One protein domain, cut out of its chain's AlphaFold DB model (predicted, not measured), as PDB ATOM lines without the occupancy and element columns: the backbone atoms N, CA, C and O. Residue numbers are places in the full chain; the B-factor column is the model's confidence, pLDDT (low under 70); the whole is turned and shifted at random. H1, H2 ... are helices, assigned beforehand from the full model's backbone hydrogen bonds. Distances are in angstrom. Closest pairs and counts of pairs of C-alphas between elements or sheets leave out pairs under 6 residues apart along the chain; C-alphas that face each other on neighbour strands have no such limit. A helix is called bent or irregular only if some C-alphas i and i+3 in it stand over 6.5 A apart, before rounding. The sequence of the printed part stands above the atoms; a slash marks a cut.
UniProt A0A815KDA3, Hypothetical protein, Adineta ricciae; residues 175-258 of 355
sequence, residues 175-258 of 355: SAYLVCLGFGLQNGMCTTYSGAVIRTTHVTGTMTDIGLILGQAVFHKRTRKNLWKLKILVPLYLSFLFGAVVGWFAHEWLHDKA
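Overview. This is residues 175 to 258 of the 355 residues of the protein "Hypothetical protein" of Adineta ricciae (UniProt A0A815KDA3). Look first for an uneven helical hairpin: the long helix H3 folds back along the shorter H2 with residues 223 to 237 and then runs on well past it, while H1 crosses H2 on the side away from H3. The two tips, residues 175 to 182 of H1 and residues 251 to 257 of H3, stick out free, and H3 has a kink of 97 degrees near residue 252. The printed part has 84 residues with three named helices, in the order H1, H2, H3 along the chain, and no named strand; its class is all helix. The whole is loose, with a radius of gyration of the C-alphas of 16.0 A, and elongated, spanning 50 by 32 by 22 A.

Along the chain. Begin with the longest helix, H3, residues 221 to 258: find C-alpha 221 at (-62.561, -5.158, -6.016), from where the helix runs 46.0 A to C-alpha 258 at (-30.222, 0.069, 26.333). H3 is irregular, since C-alphas 253 and 256 are 9.6 A apart, where about 5 A is found in a regular helix, and its line is a rough one. Just before it, residues 204 to 219 form H2, 22.2 A from first to last C-alpha. Go back to C-alpha 175 at (-60.691, 16.903, 16.989) for H1, residues 175 to 193, which is 26.8 A long.

Arrangement. H2 and H3 are a helical hairpin, and they touch, with the C-alphas of Ala 217 and Arg 224 the closest at 5.9 A. Their lines stand at a shallow tilt of 28 degrees, and they run opposite ways. H3 touches H2 with residues 223 to 237 alone. Look next at H1, which touches H2 with residues 184 to 188 alone, while H2 touches H1 with residues 205 to 212 alone. The closest C-alphas of these two helices are those of Gly 188 and Thr 208, 6.0 A apart, and their lines are about perpendicular, at 82 degrees. H1 and H3 are apart. In H1 and H2 every O i to N i+4 pair is within hydrogen-bond range; in H3, 21 of 34 pairs are.

Size, cuts and confidence. The two C-alphas farthest apart are those of Arg 222 and Leu 254, at 50.6 A. Without the stretches that stand free, you find a body of 69 residues spanning 45 by 22 by 17 A. The printed part has no cut. The link from H2 to H3 is tight, with 1 residue, and the link from H1 to H2 is short, with 10 residues. In the B-factor column, the mean pLDDT of the printed part is 76.8; look for values under 70 at residues 190 to 203, of which 190 to 193 belong to H1, and at residues 221 to 225 of H3.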
ATOM      1  N   SER A 175     -61.512  16.127  17.919       70.50
ATOM      2  CA  SER A 175     -60.691  16.903  16.989       70.50
ATOM      3  C   SER A 175     -59.293  16.317  16.764       70.50
ATOM      4  O   SER A 175     -58.830  16.320  15.626       70.50
ATOM      5  N   ALA A 176     -58.639  15.754  17.783       72.00
ATOM      6  CA  ALA A 176     -57.335  15.110  17.643       72.00
ATOM      7  C   ALA A 176     -57.396  13.900  16.695       72.00
ATOM      8  O   ALA A 176     -56.533  13.752  15.831       72.00
ATOM      9  N   TYR A 177     -58.453  13.082  16.772       79.19
ATOM     10  CA  TYR A 177     -58.648  11.967  15.833       79.19
ATOM     11  C   TYR A 177     -58.813  12.445  14.387       79.19
ATOM     12  O   TYR A 177     -58.228  11.858  13.475       79.19
ATOM     13  N   LEU A 178     -59.571  13.524  14.168       79.12
ATOM     14  CA  LEU A 178     -59.765  14.110  12.838       79.12
ATOM     15  C   LEU A 178     -58.468  14.702  12.275       79.12
ATOM     16  O   LEU A 178     -58.187  14.542  11.089       79.12
ATOM     17  N   VAL A 179     -57.657  15.336  13.120       79.25
ATOM     18  CA  VAL A 179     -56.343  15.874  12.741       79.25
ATOM     19  C   VAL A 179     -55.375  14.745  12.373       79.25
ATOM     20  O   VAL A 179     -54.756  14.792  11.312       79.25
ATOM     21  N   CYS A 180     -55.300  13.684  13.182       79.38
ATOM     22  CA  CYS A 180     -54.501  12.493  12.875       79.38
ATOM     23  C   CYS A 180     -54.940  11.826  11.561       79.38
ATOM     24  O   CYS A 180     -54.097  11.426  10.753       79.38
ATOM     25  N   LEU A 181     -56.252  11.748  11.318       78.75
ATOM     26  CA  LEU A 181     -56.806  11.266  10.055       78.75
ATOM     27  C   LEU A 181     -56.398  12.171   8.885       78.75
ATOM     28  O   LEU A 181     -55.982  11.662   7.845       78.75
ATOM     29  N   GLY A 182     -56.460  13.494   9.057       81.75
ATOM     30  CA  GLY A 182     -56.040  14.476   8.056       81.75
ATOM     31  C   GLY A 182     -54.565  14.342   7.671       81.75
ATOM     32  O   GLY A 182     -54.248  14.266   6.483       81.75
ATOM     33  N   PHE A 183     -53.668  14.216   8.652       78.88
ATOM     34  CA  PHE A 183     -52.241  13.990   8.396       78.88
ATOM     35  C   PHE A 183     -51.974  12.651   7.697       78.88
ATOM     36  O   PHE A 183     -51.183  12.588   6.753       78.88
ATOM     37  N   GLY A 184     -52.667  11.582   8.102       74.19
ATOM     38  CA  GLY A 184     -52.586  10.285   7.425       74.19
ATOM     39  C   GLY A 184     -53.062  10.352   5.970       74.19
ATOM     40  O   GLY A 184     -52.415   9.806   5.072       74.19
ATOM     41  N   LEU A 185     -54.151  11.080   5.714       78.88
ATOM     42  CA  LEU A 185     -54.688  11.284   4.371       78.88
ATOM     43  C   LEU A 185     -53.735  12.112   3.496       78.88
ATOM     44  O   LEU A 185     -53.514  11.758   2.339       78.88
ATOM     45  N   GLN A 186     -53.127  13.168   4.045       81.12
ATOM     46  CA  GLN A 186     -52.126  13.980   3.347       81.12
ATOM     47  C   GLN A 186     -50.909  13.136   2.942       81.12
ATOM     48  O   GLN A 186     -50.446  13.218   1.799       81.12
ATOM     49  N   ASN A 187     -50.445  12.265   3.843       75.62
ATOM     50  CA  ASN A 187     -49.357  11.331   3.564       75.62
ATOM     51  C   ASN A 187     -49.730  10.338   2.450       75.62
ATOM     52  O   ASN A 187     -48.931  10.130   1.537       75.62
ATOM     53  N   GLY A 188     -50.951   9.790   2.460       72.06
ATOM     54  CA  GLY A 188     -51.437   8.864   1.425       72.06
ATOM     55  C   GLY A 188     -51.708   9.514   0.057       72.06
ATOM     56  O   GLY A 188     -51.468   8.913  -0.995       72.06
ATOM     57  N   MET A 189     -52.174  10.764   0.041       77.38
ATOM     58  CA  MET A 189     -52.385  11.523  -1.196       77.38
ATOM     59  C   MET A 189     -51.047  11.842  -1.874       77.38
ATOM     60  O   MET A 189     -50.896  11.654  -3.082       77.38
ATOM     61  N   CYS A 190     -50.045  12.253  -1.089       68.19
ATOM     62  CA  CYS A 190     -48.702  12.544  -1.586       68.19
ATOM     63  C   CYS A 190     -48.001  11.297  -2.160       68.19
ATOM     64  O   CYS A 190     -47.347  11.389  -3.202       68.19
ATOM     65  N   THR A 191     -48.144  10.123  -1.528       68.94
ATOM     66  CA  THR A 191     -47.551   8.871  -2.040       68.94
ATOM     67  C   THR A 191     -48.195   8.422  -3.350       68.94
ATOM     68  O   THR A 191     -47.480   8.035  -4.272       68.94
ATOM     69  N   THR A 192     -49.520   8.557  -3.473       68.62
ATOM     70  CA  THR A 192     -50.249   8.225  -4.708       68.62
ATOM     71  C   THR A 192     -49.845   9.139  -5.868       68.62
ATOM     72  O   THR A 192     -49.644   8.659  -6.982       68.62
ATOM     73  N   TYR A 193     -49.674  10.442  -5.612       65.38
ATOM     74  CA  TYR A 193     -49.273  11.412  -6.638       65.38
ATOM     75  C   TYR A 193     -47.808  11.256  -7.076       65.38
ATOM     76  O   TYR A 193     -47.494  11.416  -8.250       65.38
ATOM     77  N   SER A 194     -46.908  10.897  -6.154       59.78
ATOM     78  CA  SER A 194     -45.465  10.815  -6.440       59.78
ATOM     79  C   SER A 194     -45.035   9.517  -7.141       59.78
ATOM     80  O   SER A 194     -43.852   9.352  -7.425       59.78
ATOM     81  N   GLY A 195     -45.941   8.553  -7.358       59.59
ATOM     82  CA  GLY A 195     -45.613   7.253  -7.965       59.59
ATOM     83  C   GLY A 195     -44.621   6.396  -7.162       59.59
ATOM     84  O   GLY A 195     -44.169   5.356  -7.642       59.59
ATOM     85  N   ALA A 196     -44.276   6.811  -5.941       57.69
ATOM     86  CA  ALA A 196     -43.338   6.107  -5.081       57.69
ATOM     87  C   ALA A 196     -43.996   4.820  -4.569       57.69
ATOM     88  O   ALA A 196     -44.956   4.855  -3.804       57.69
ATOM     89  N   VAL A 197     -43.488   3.674  -5.024       55.19
ATOM     90  CA  VAL A 197     -44.108   2.361  -4.789       55.19
ATOM     91  C   VAL A 197     -43.977   1.902  -3.328       55.19
ATOM     92  O   VAL A 197     -44.805   1.096  -2.895       55.19
ATOM     93  N   ILE A 198     -42.958   2.387  -2.597       52.44
ATOM     94  CA  ILE A 198     -42.663   2.122  -1.173       52.44
ATOM     95  C   ILE A 198     -41.870   3.317  -0.604       52.44
ATOM     96  O   ILE A 198     -40.918   3.764  -1.247       52.44
ATOM     97  N   ARG A 199     -42.213   3.817   0.594       63.22
ATOM     98  CA  ARG A 199     -41.427   4.840   1.323       63.22
ATOM     99  C   ARG A 199     -41.026   4.329   2.717       63.22
ATOM    100  O   ARG A 199     -41.842   3.747   3.421       63.22
ATOM    101  N   THR A 200     -39.770   4.540   3.123       53.22
ATOM    102  CA  THR A 200     -39.110   3.834   4.247       53.22
ATOM    103  C   THR A 200     -38.840   4.679   5.503       53.22
ATOM    104  O   THR A 200     -37.881   4.421   6.224       53.22
ATOM    105  N   THR A 201     -39.655   5.681   5.829       48.31
ATOM    106  CA  THR A 201     -39.299   6.651   6.886       48.31
ATOM    107  C   THR A 201     -40.093   6.467   8.184       48.31
ATOM    108  O   THR A 201     -40.894   7.317   8.525       48.31
ATOM    109  N   HIS A 202     -39.861   5.393   8.945       61.41
ATOM    110  CA  HIS A 202     -40.417   5.186  10.300       61.41
ATOM    111  C   HIS A 202     -41.941   5.026  10.381       61.41
ATOM    112  O   HIS A 202     -42.655   6.015  10.477       61.41
ATOM    113  N   VAL A 203     -42.423   3.777  10.444       69.81
ATOM    114  CA  VAL A 203     -43.736   3.319  10.971       69.81
ATOM    115  C   VAL A 203     -44.993   3.979  10.390       69.81
ATOM    116  O   VAL A 203     -45.827   3.291   9.822       69.81
ATOM    117  N   THR A 204     -45.133   5.296  10.504       73.94
ATOM    118  CA  THR A 204     -46.127   6.154   9.852       73.94
ATOM    119  C   THR A 204     -46.252   5.870   8.355       73.94
ATOM    120  O   THR A 204     -47.367   5.701   7.864       73.94
ATOM    121  N   GLY A 205     -45.130   5.733   7.638       75.12
ATOM    122  CA  GLY A 205     -45.115   5.355   6.221       75.12
ATOM    123  C   GLY A 205     -45.675   3.950   5.987       75.12
ATOM    124  O   GLY A 205     -46.590   3.774   5.188       75.12
ATOM    125  N   THR A 206     -45.218   2.964   6.766       78.31
ATOM    126  CA  THR A 206     -45.718   1.578   6.712       78.31
ATOM    127  C   THR A 206     -47.214   1.500   7.027       78.31
ATOM    128  O   THR A 206     -47.955   0.798   6.345       78.31
ATOM    129  N   MET A 207     -47.679   2.253   8.026       82.69
ATOM    130  CA  MET A 207     -49.084   2.314   8.428       82.69
ATOM    131  C   MET A 207     -49.950   2.995   7.359       82.69
ATOM    132  O   MET A 207     -51.057   2.539   7.079       82.69
ATOM    133  N   THR A 208     -49.430   4.040   6.713       81.44
ATOM    134  CA  THR A 208     -50.106   4.736   5.609       81.44
ATOM    135  C   THR A 208     -50.249   3.819   4.393       81.44
ATOM    136  O   THR A 208     -51.329   3.745   3.810       81.44
ATOM    137  N   ASP A 209     -49.211   3.053   4.049       80.44
ATOM    138  CA  ASP A 209     -49.250   2.090   2.944       80.44
ATOM    139  C   ASP A 209     -50.226   0.930   3.224       80.44
ATOM    140  O   ASP A 209     -50.998   0.539   2.343       80.44
ATOM    141  N   ILE A 210     -50.257   0.413   4.463       84.94
ATOM    142  CA  ILE A 210     -51.268  -0.563   4.912       84.94
ATOM    143  C   ILE A 210     -52.674   0.028   4.755       84.94
ATOM    144  O   ILE A 210     -53.545  -0.609   4.156       84.94
ATOM    145  N   GLY A 211     -52.891   1.254   5.244       85.12
ATOM    146  CA  GLY A 211     -54.168   1.959   5.155       85.12
ATOM    147  C   GLY A 211     -54.628   2.179   3.713       85.12
ATOM    148  O   GLY A 211     -55.789   1.921   3.392       85.12
ATOM    149  N   LEU A 212     -53.716   2.564   2.816       82.31
ATOM    150  CA  LEU A 212     -54.001   2.766   1.396       82.31
ATOM    151  C   LEU A 212     -54.416   1.453   0.714       82.31
ATOM    152  O   LEU A 212     -55.425   1.416   0.007       82.31
ATOM    153  N   ILE A 213     -53.675   0.363   0.944       83.12
ATOM    154  CA  ILE A 213     -53.972  -0.955   0.357       83.12
ATOM    155  C   ILE A 213     -55.311  -1.491   0.878       83.12
ATOM    156  O   ILE A 213     -56.097  -2.031   0.097       83.12
ATOM    157  N   LEU A 214     -55.594  -1.329   2.175       84.69
ATOM    158  CA  LEU A 214     -56.871  -1.727   2.775       84.69
ATOM    159  C   LEU A 214     -58.036  -0.895   2.227       84.69
ATOM    160  O   LEU A 214     -59.040  -1.469   1.809       84.69
ATOM    161  N   GLY A 215     -57.886   0.429   2.138       83.75
ATOM    162  CA  GLY A 215     -58.888   1.310   1.538       83.75
ATOM    163  C   GLY A 215     -59.184   0.929   0.085       83.75
ATOM    164  O   GLY A 215     -60.339   0.737  -0.298       83.75
ATOM    165  N   GLN A 216     -58.145   0.698  -0.719       81.31
ATOM    166  CA  GLN A 216     -58.302   0.216  -2.094       81.31
ATOM    167  C   GLN A 216     -58.986  -1.158  -2.161       81.31
ATOM    168  O   GLN A 216     -59.792  -1.386  -3.062       81.31
ATOM    169  N   ALA A 217     -58.704  -2.068  -1.225       81.06
ATOM    170  CA  ALA A 217     -59.318  -3.395  -1.187       81.06
ATOM    171  C   ALA A 217     -60.818  -3.358  -0.840       81.06
ATOM    172  O   ALA A 217     -61.572  -4.192  -1.351       81.06
ATOM    173  N   VAL A 218     -61.244  -2.402  -0.007       82.25
ATOM    174  CA  VAL A 218     -62.653  -2.194   0.369       82.25
ATOM    175  C   VAL A 218     -63.440  -1.556  -0.778       82.25
ATOM    176  O   VAL A 218     -64.495  -2.069  -1.151       82.25
ATOM    177  N   PHE A 219     -62.920  -0.481  -1.380       79.56
ATOM    178  CA  PHE A 219     -63.663   0.299  -2.380       79.56
ATOM    179  C   PHE A 219     -63.488  -0.195  -3.827       79.56
ATOM    180  O   PHE A 219     -64.378   0.005  -4.650       79.56
ATOM    181  N   HIS A 220     -62.389  -0.881  -4.163       74.06
ATOM    182  CA  HIS A 220     -62.099  -1.343  -5.527       74.06
ATOM    183  C   HIS A 220     -61.738  -2.840  -5.584       74.06
ATOM    184  O   HIS A 220     -60.583  -3.249  -5.464       74.06
ATOM    185  N   LYS A 221     -62.731  -3.689  -5.902       60.47
ATOM    186  CA  LYS A 221     -62.561  -5.158  -6.016       60.47
ATOM    187  C   LYS A 221     -61.503  -5.601  -7.045       60.47
ATOM    188  O   LYS A 221     -60.940  -6.686  -6.901       60.47
ATOM    189  N   ARG A 222     -61.193  -4.778  -8.058       59.25
ATOM    190  CA  ARG A 222     -60.193  -5.072  -9.110       59.25
ATOM    191  C   ARG A 222     -58.737  -4.898  -8.632       59.25
ATOM    192  O   ARG A 222     -57.824  -5.411  -9.276       59.25
ATOM    193  N   THR A 223     -58.523  -4.272  -7.470       61.00
ATOM    194  CA  THR A 223     -57.200  -3.920  -6.915       61.00
ATOM    195  C   THR A 223     -56.662  -4.954  -5.912       61.00
ATOM    196  O   THR A 223     -55.573  -4.795  -5.361       61.00
ATOM    197  N   ARG A 224     -57.346  -6.100  -5.739       62.78
ATOM    198  CA  ARG A 224     -56.870  -7.228  -4.904       62.78
ATOM    199  C   ARG A 224     -55.489  -7.768  -5.297       62.78
ATOM    200  O   ARG A 224     -54.850  -8.434  -4.487       62.78
ATOM    201  N   LYS A 225     -54.999  -7.451  -6.502       62.97
ATOM    202  CA  LYS A 225     -53.640  -7.785  -6.949       62.97
ATOM    203  C   LYS A 225     -52.539  -7.186  -6.072       62.97
ATOM    204  O   LYS A 225     -51.447  -7.719  -6.108       62.97
ATOM    205  N   ASN A 226     -52.801  -6.144  -5.277       70.19
ATOM    206  CA  ASN A 226     -51.793  -5.516  -4.409       70.19
ATOM    207  C   ASN A 226     -51.774  -6.064  -2.971       70.19
ATOM    208  O   ASN A 226     -50.890  -5.706  -2.197       70.19
ATOM    209  N   LEU A 227     -52.692  -6.973  -2.610       79.38
ATOM    210  CA  LEU A 227     -52.785  -7.543  -1.257       79.38
ATOM    211  C   LEU A 227     -51.555  -8.364  -0.849       79.38
ATOM    212  O   LEU A 227     -51.311  -8.548   0.339       79.38
ATOM    213  N   TRP A 228     -50.748  -8.840  -1.802       81.44
ATOM    214  CA  TRP A 228     -49.491  -9.520  -1.472       81.44
ATOM    215  C   TRP A 228     -48.518  -8.594  -0.731       81.44
ATOM    216  O   TRP A 228     -47.790  -9.066   0.134       81.44
ATOM    217  N   LYS A 229     -48.555  -7.280  -0.998       79.38
ATOM    218  CA  LYS A 229     -47.730  -6.297  -0.284       79.38
ATOM    219  C   LYS A 229     -48.091  -6.235   1.201       79.38
ATOM    220  O   LYS A 229     -47.208  -6.091   2.038       79.38
ATOM    221  N   LEU A 230     -49.368  -6.440   1.538       82.94
ATOM    222  CA  LEU A 230     -49.841  -6.494   2.924       82.94
ATOM    223  C   LEU A 230     -49.204  -7.660   3.697       82.94
ATOM    224  O   LEU A 230     -48.879  -7.507   4.870       82.94
ATOM    225  N   LYS A 231     -48.945  -8.795   3.029       83.50
ATOM    226  CA  LYS A 231     -48.252  -9.943   3.641       83.50
ATOM    227  C   LYS A 231     -46.816  -9.630   4.061       83.50
ATOM    228  O   LYS A 231     -46.282 -10.364   4.877       83.50
ATOM    229  N   ILE A 232     -46.202  -8.582   3.513       84.38
ATOM    230  CA  ILE A 232     -44.848  -8.142   3.870       84.38
ATOM    231  C   ILE A 232     -44.921  -6.978   4.866       84.38
ATOM    232  O   ILE A 232     -44.225  -6.987   5.876       84.38
ATOM    233  N   LEU A 233     -45.807  -6.003   4.630       83.69
ATOM    234  CA  LEU A 233     -45.931  -4.812   5.479       83.69
ATOM    235  C   LEU A 233     -46.470  -5.113   6.884       83.69
ATOM    236  O   LEU A 233     -46.010  -4.507   7.847       83.69
ATOM    237  N   VAL A 234     -47.415  -6.046   7.022       86.06
ATOM    238  CA  VAL A 234     -47.981  -6.417   8.330       86.06
ATOM    239  C   VAL A 234     -46.941  -7.059   9.255       86.06
ATOM    240  O   VAL A 234     -46.774  -6.552  10.363       86.06
ATOM    241  N   PRO A 235     -46.207  -8.120   8.860       87.38
ATOM    242  CA  PRO A 235     -45.173  -8.679   9.727       87.38
ATOM    243  C   PRO A 235     -44.030  -7.693   9.980       87.38
ATOM    244  O   PRO A 235     -43.495  -7.685  11.082       87.38
ATOM    245  N   LEU A 236     -43.703  -6.812   9.024       85.62
ATOM    246  CA  LEU A 236     -42.738  -5.735   9.252       85.62
ATOM    247  C   LEU A 236     -43.201  -4.803  10.385       85.62
ATOM    248  O   LEU A 236     -42.454  -4.567  11.332       85.62
ATOM    249  N   TYR A 237     -44.452  -4.337  10.339       85.81
ATOM    250  CA  TYR A 237     -45.039  -3.503  11.392       85.81
ATOM    251  C   TYR A 237     -45.102  -4.225  12.748       85.81
ATOM    252  O   TYR A 237     -44.723  -3.661  13.772       85.81
ATOM    253  N   LEU A 238     -45.519  -5.494  12.761       88.50
ATOM    254  CA  LEU A 238     -45.566  -6.297  13.986       88.50
ATOM    255  C   LEU A 238     -44.172  -6.528  14.579       88.50
ATOM    256  O   LEU A 238     -44.014  -6.445  15.793       88.50
ATOM    257  N   SER A 239     -43.157  -6.765  13.744       85.88
ATOM    258  CA  SER A 239     -41.771  -6.908  14.203       85.88
ATOM    259  C   SER A 239     -41.238  -5.616  14.824       85.88
ATOM    260  O   SER A 239     -40.535  -5.668  15.831       85.88
ATOM    261  N   PHE A 240     -41.636  -4.456  14.287       85.00
ATOM    262  CA  PHE A 240     -41.311  -3.162  14.872       85.00
ATOM    263  C   PHE A 240     -41.973  -2.982  16.244       85.00
ATOM    264  O   PHE A 240     -41.291  -2.629  17.202       85.00
ATOM    265  N   LEU A 241     -43.278  -3.265  16.361       87.00
ATOM    266  CA  LEU A 241     -43.986  -3.192  17.645       87.00
ATOM    267  C   LEU A 241     -43.366  -4.126  18.684       87.00
ATOM    268  O   LEU A 241     -43.145  -3.728  19.824       87.00
ATOM    269  N   PHE A 242     -43.045  -5.352  18.278       89.88
ATOM    270  CA  PHE A 242     -42.364  -6.309  19.137       89.88
ATOM    271  C   PHE A 242     -40.997  -5.781  19.589       89.88
ATOM    272  O   PHE A 242     -40.696  -5.807  20.779       89.88
ATOM    273  N   GLY A 243     -40.202  -5.225  18.670       86.19
ATOM    274  CA  GLY A 243     -38.930  -4.579  18.992       86.19
ATOM    275  C   GLY A 243     -39.075  -3.399  19.957       86.19
ATOM    276  O   GLY A 243     -38.247  -3.248  20.848       86.19
ATOM    277  N   ALA A 244     -40.144  -2.605  19.843       85.25
ATOM    278  CA  ALA A 244     -40.431  -1.509  20.767       85.25
ATOM    279  C   ALA A 244     -40.770  -2.014  22.179       85.25
ATOM    280  O   ALA A 244     -40.256  -1.476  23.158       85.25
ATOM    281  N   VAL A 245     -41.571  -3.081  22.293       89.88
ATOM    282  CA  VAL A 245     -41.884  -3.724  23.582       89.88
ATOM    283  C   VAL A 245     -40.624  -4.308  24.216       89.88
ATOM    284  O   VAL A 245     -40.343  -4.051  25.384       89.88
ATOM    285  N   VAL A 246     -39.824  -5.045  23.442       88.62
ATOM    286  CA  VAL A 246     -38.538  -5.585  23.910       88.62
ATOM    287  C   VAL A 246     -37.585  -4.459  24.315       88.62
ATOM    288  O   VAL A 246     -36.900  -4.585  25.323       88.62
ATOM    289  N   GLY A 247     -37.559  -3.348  23.576       84.81
ATOM    290  CA  GLY A 247     -36.761  -2.167  23.904       84.81
ATOM    291  C   GLY A 247     -37.188  -1.499  25.212       84.81
ATOM    292  O   GLY A 247     -36.329  -1.110  26.000       84.81
ATOM    293  N   TRP A 248     -38.494  -1.423  25.482       84.38
ATOM    294  CA  TRP A 248     -39.015  -0.933  26.760       84.38
ATOM    295  C   TRP A 248     -38.582  -1.826  27.928       84.38
ATOM    296  O   TRP A 248     -38.033  -1.318  28.905       84.38
ATOM    297  N   PHE A 249     -38.714  -3.150  27.792       86.44
ATOM    298  CA  PHE A 249     -38.184  -4.083  28.790       86.44
ATOM    299  C   PHE A 249     -36.659  -3.966  28.931       86.44
ATOM    300  O   PHE A 249     -36.145  -3.955  30.041       86.44
ATOM    301  N   ALA A 250     -35.911  -3.818  27.838       82.75
ATOM    302  CA  ALA A 250     -34.459  -3.647  27.896       82.75
ATOM    303  C   ALA A 250     -34.047  -2.364  28.639       82.75
ATOM    304  O   ALA A 250     -33.042  -2.365  29.351       82.75
ATOM    305  N   HIS A 251     -34.829  -1.287  28.517       81.38
ATOM    306  CA  HIS A 251     -34.603  -0.041  29.248       81.38
ATOM    307  C   HIS A 251     -34.771  -0.212  30.763       81.38
ATOM    308  O   HIS A 251     -34.005   0.367  31.527       81.38
ATOM    309  N   GLU A 252     -35.710  -1.045  31.211       80.62
ATOM    310  CA  GLU A 252     -35.908  -1.324  32.639       80.62
ATOM    311  C   GLU A 252     -34.692  -2.023  33.278       80.62
ATOM    312  O   GLU A 252     -34.403  -1.815  34.452       80.62
ATOM    313  N   TRP A 253     -33.929  -2.799  32.500       78.75
ATOM    314  CA  TRP A 253     -32.784  -3.570  33.003       78.75
ATOM    315  C   TRP A 253     -31.443  -2.849  32.829       78.75
ATOM    316  O   TRP A 253     -30.504  -3.091  33.586       78.75
ATOM    317  N   LEU A 254     -31.319  -2.007  31.799       79.94
ATOM    318  CA  LEU A 254     -30.041  -1.425  31.364       79.94
ATOM    319  C   LEU A 254     -30.015   0.109  31.405       79.94
ATOM    320  O   LEU A 254     -28.961   0.689  31.125       79.94
ATOM    321  N   HIS A 255     -31.134   0.754  31.757       84.69
ATOM    322  CA  HIS A 255     -31.305   2.210  31.775       84.69
ATOM    323  C   HIS A 255     -30.744   2.853  30.487       84.69
ATOM    324  O   HIS A 255     -31.009   2.378  29.377       84.69
ATOM    325  N   ASP A 256     -29.895   3.874  30.623       75.81
ATOM    326  CA  ASP A 256     -29.284   4.631  29.524       75.81
ATOM    327  C   ASP A 256     -28.466   3.766  28.547       75.81
ATOM    328  O   ASP A 256     -28.240   4.148  27.397       75.81
ATOM    329  N   LYS A 257     -28.024   2.570  28.964       81.50
ATOM    330  CA  LYS A 257     -27.210   1.678  28.123       81.50
ATOM    331  C   LYS A 257     -28.034   0.844  27.142       81.50
ATOM    332  O   LYS A 257     -27.447   0.175  26.295       81.50
ATOM    333  N   ALA A 258     -29.366   0.881  27.199       81.38
ATOM    334  CA  ALA A 258     -30.222   0.069  26.333       81.38
ATOM    335  C   ALA A 258     -30.015   0.345  24.826       81.38
ATOM    336  O   ALA A 258     -30.146  -0.568  24.012       81.38
TER     337      ALA A 258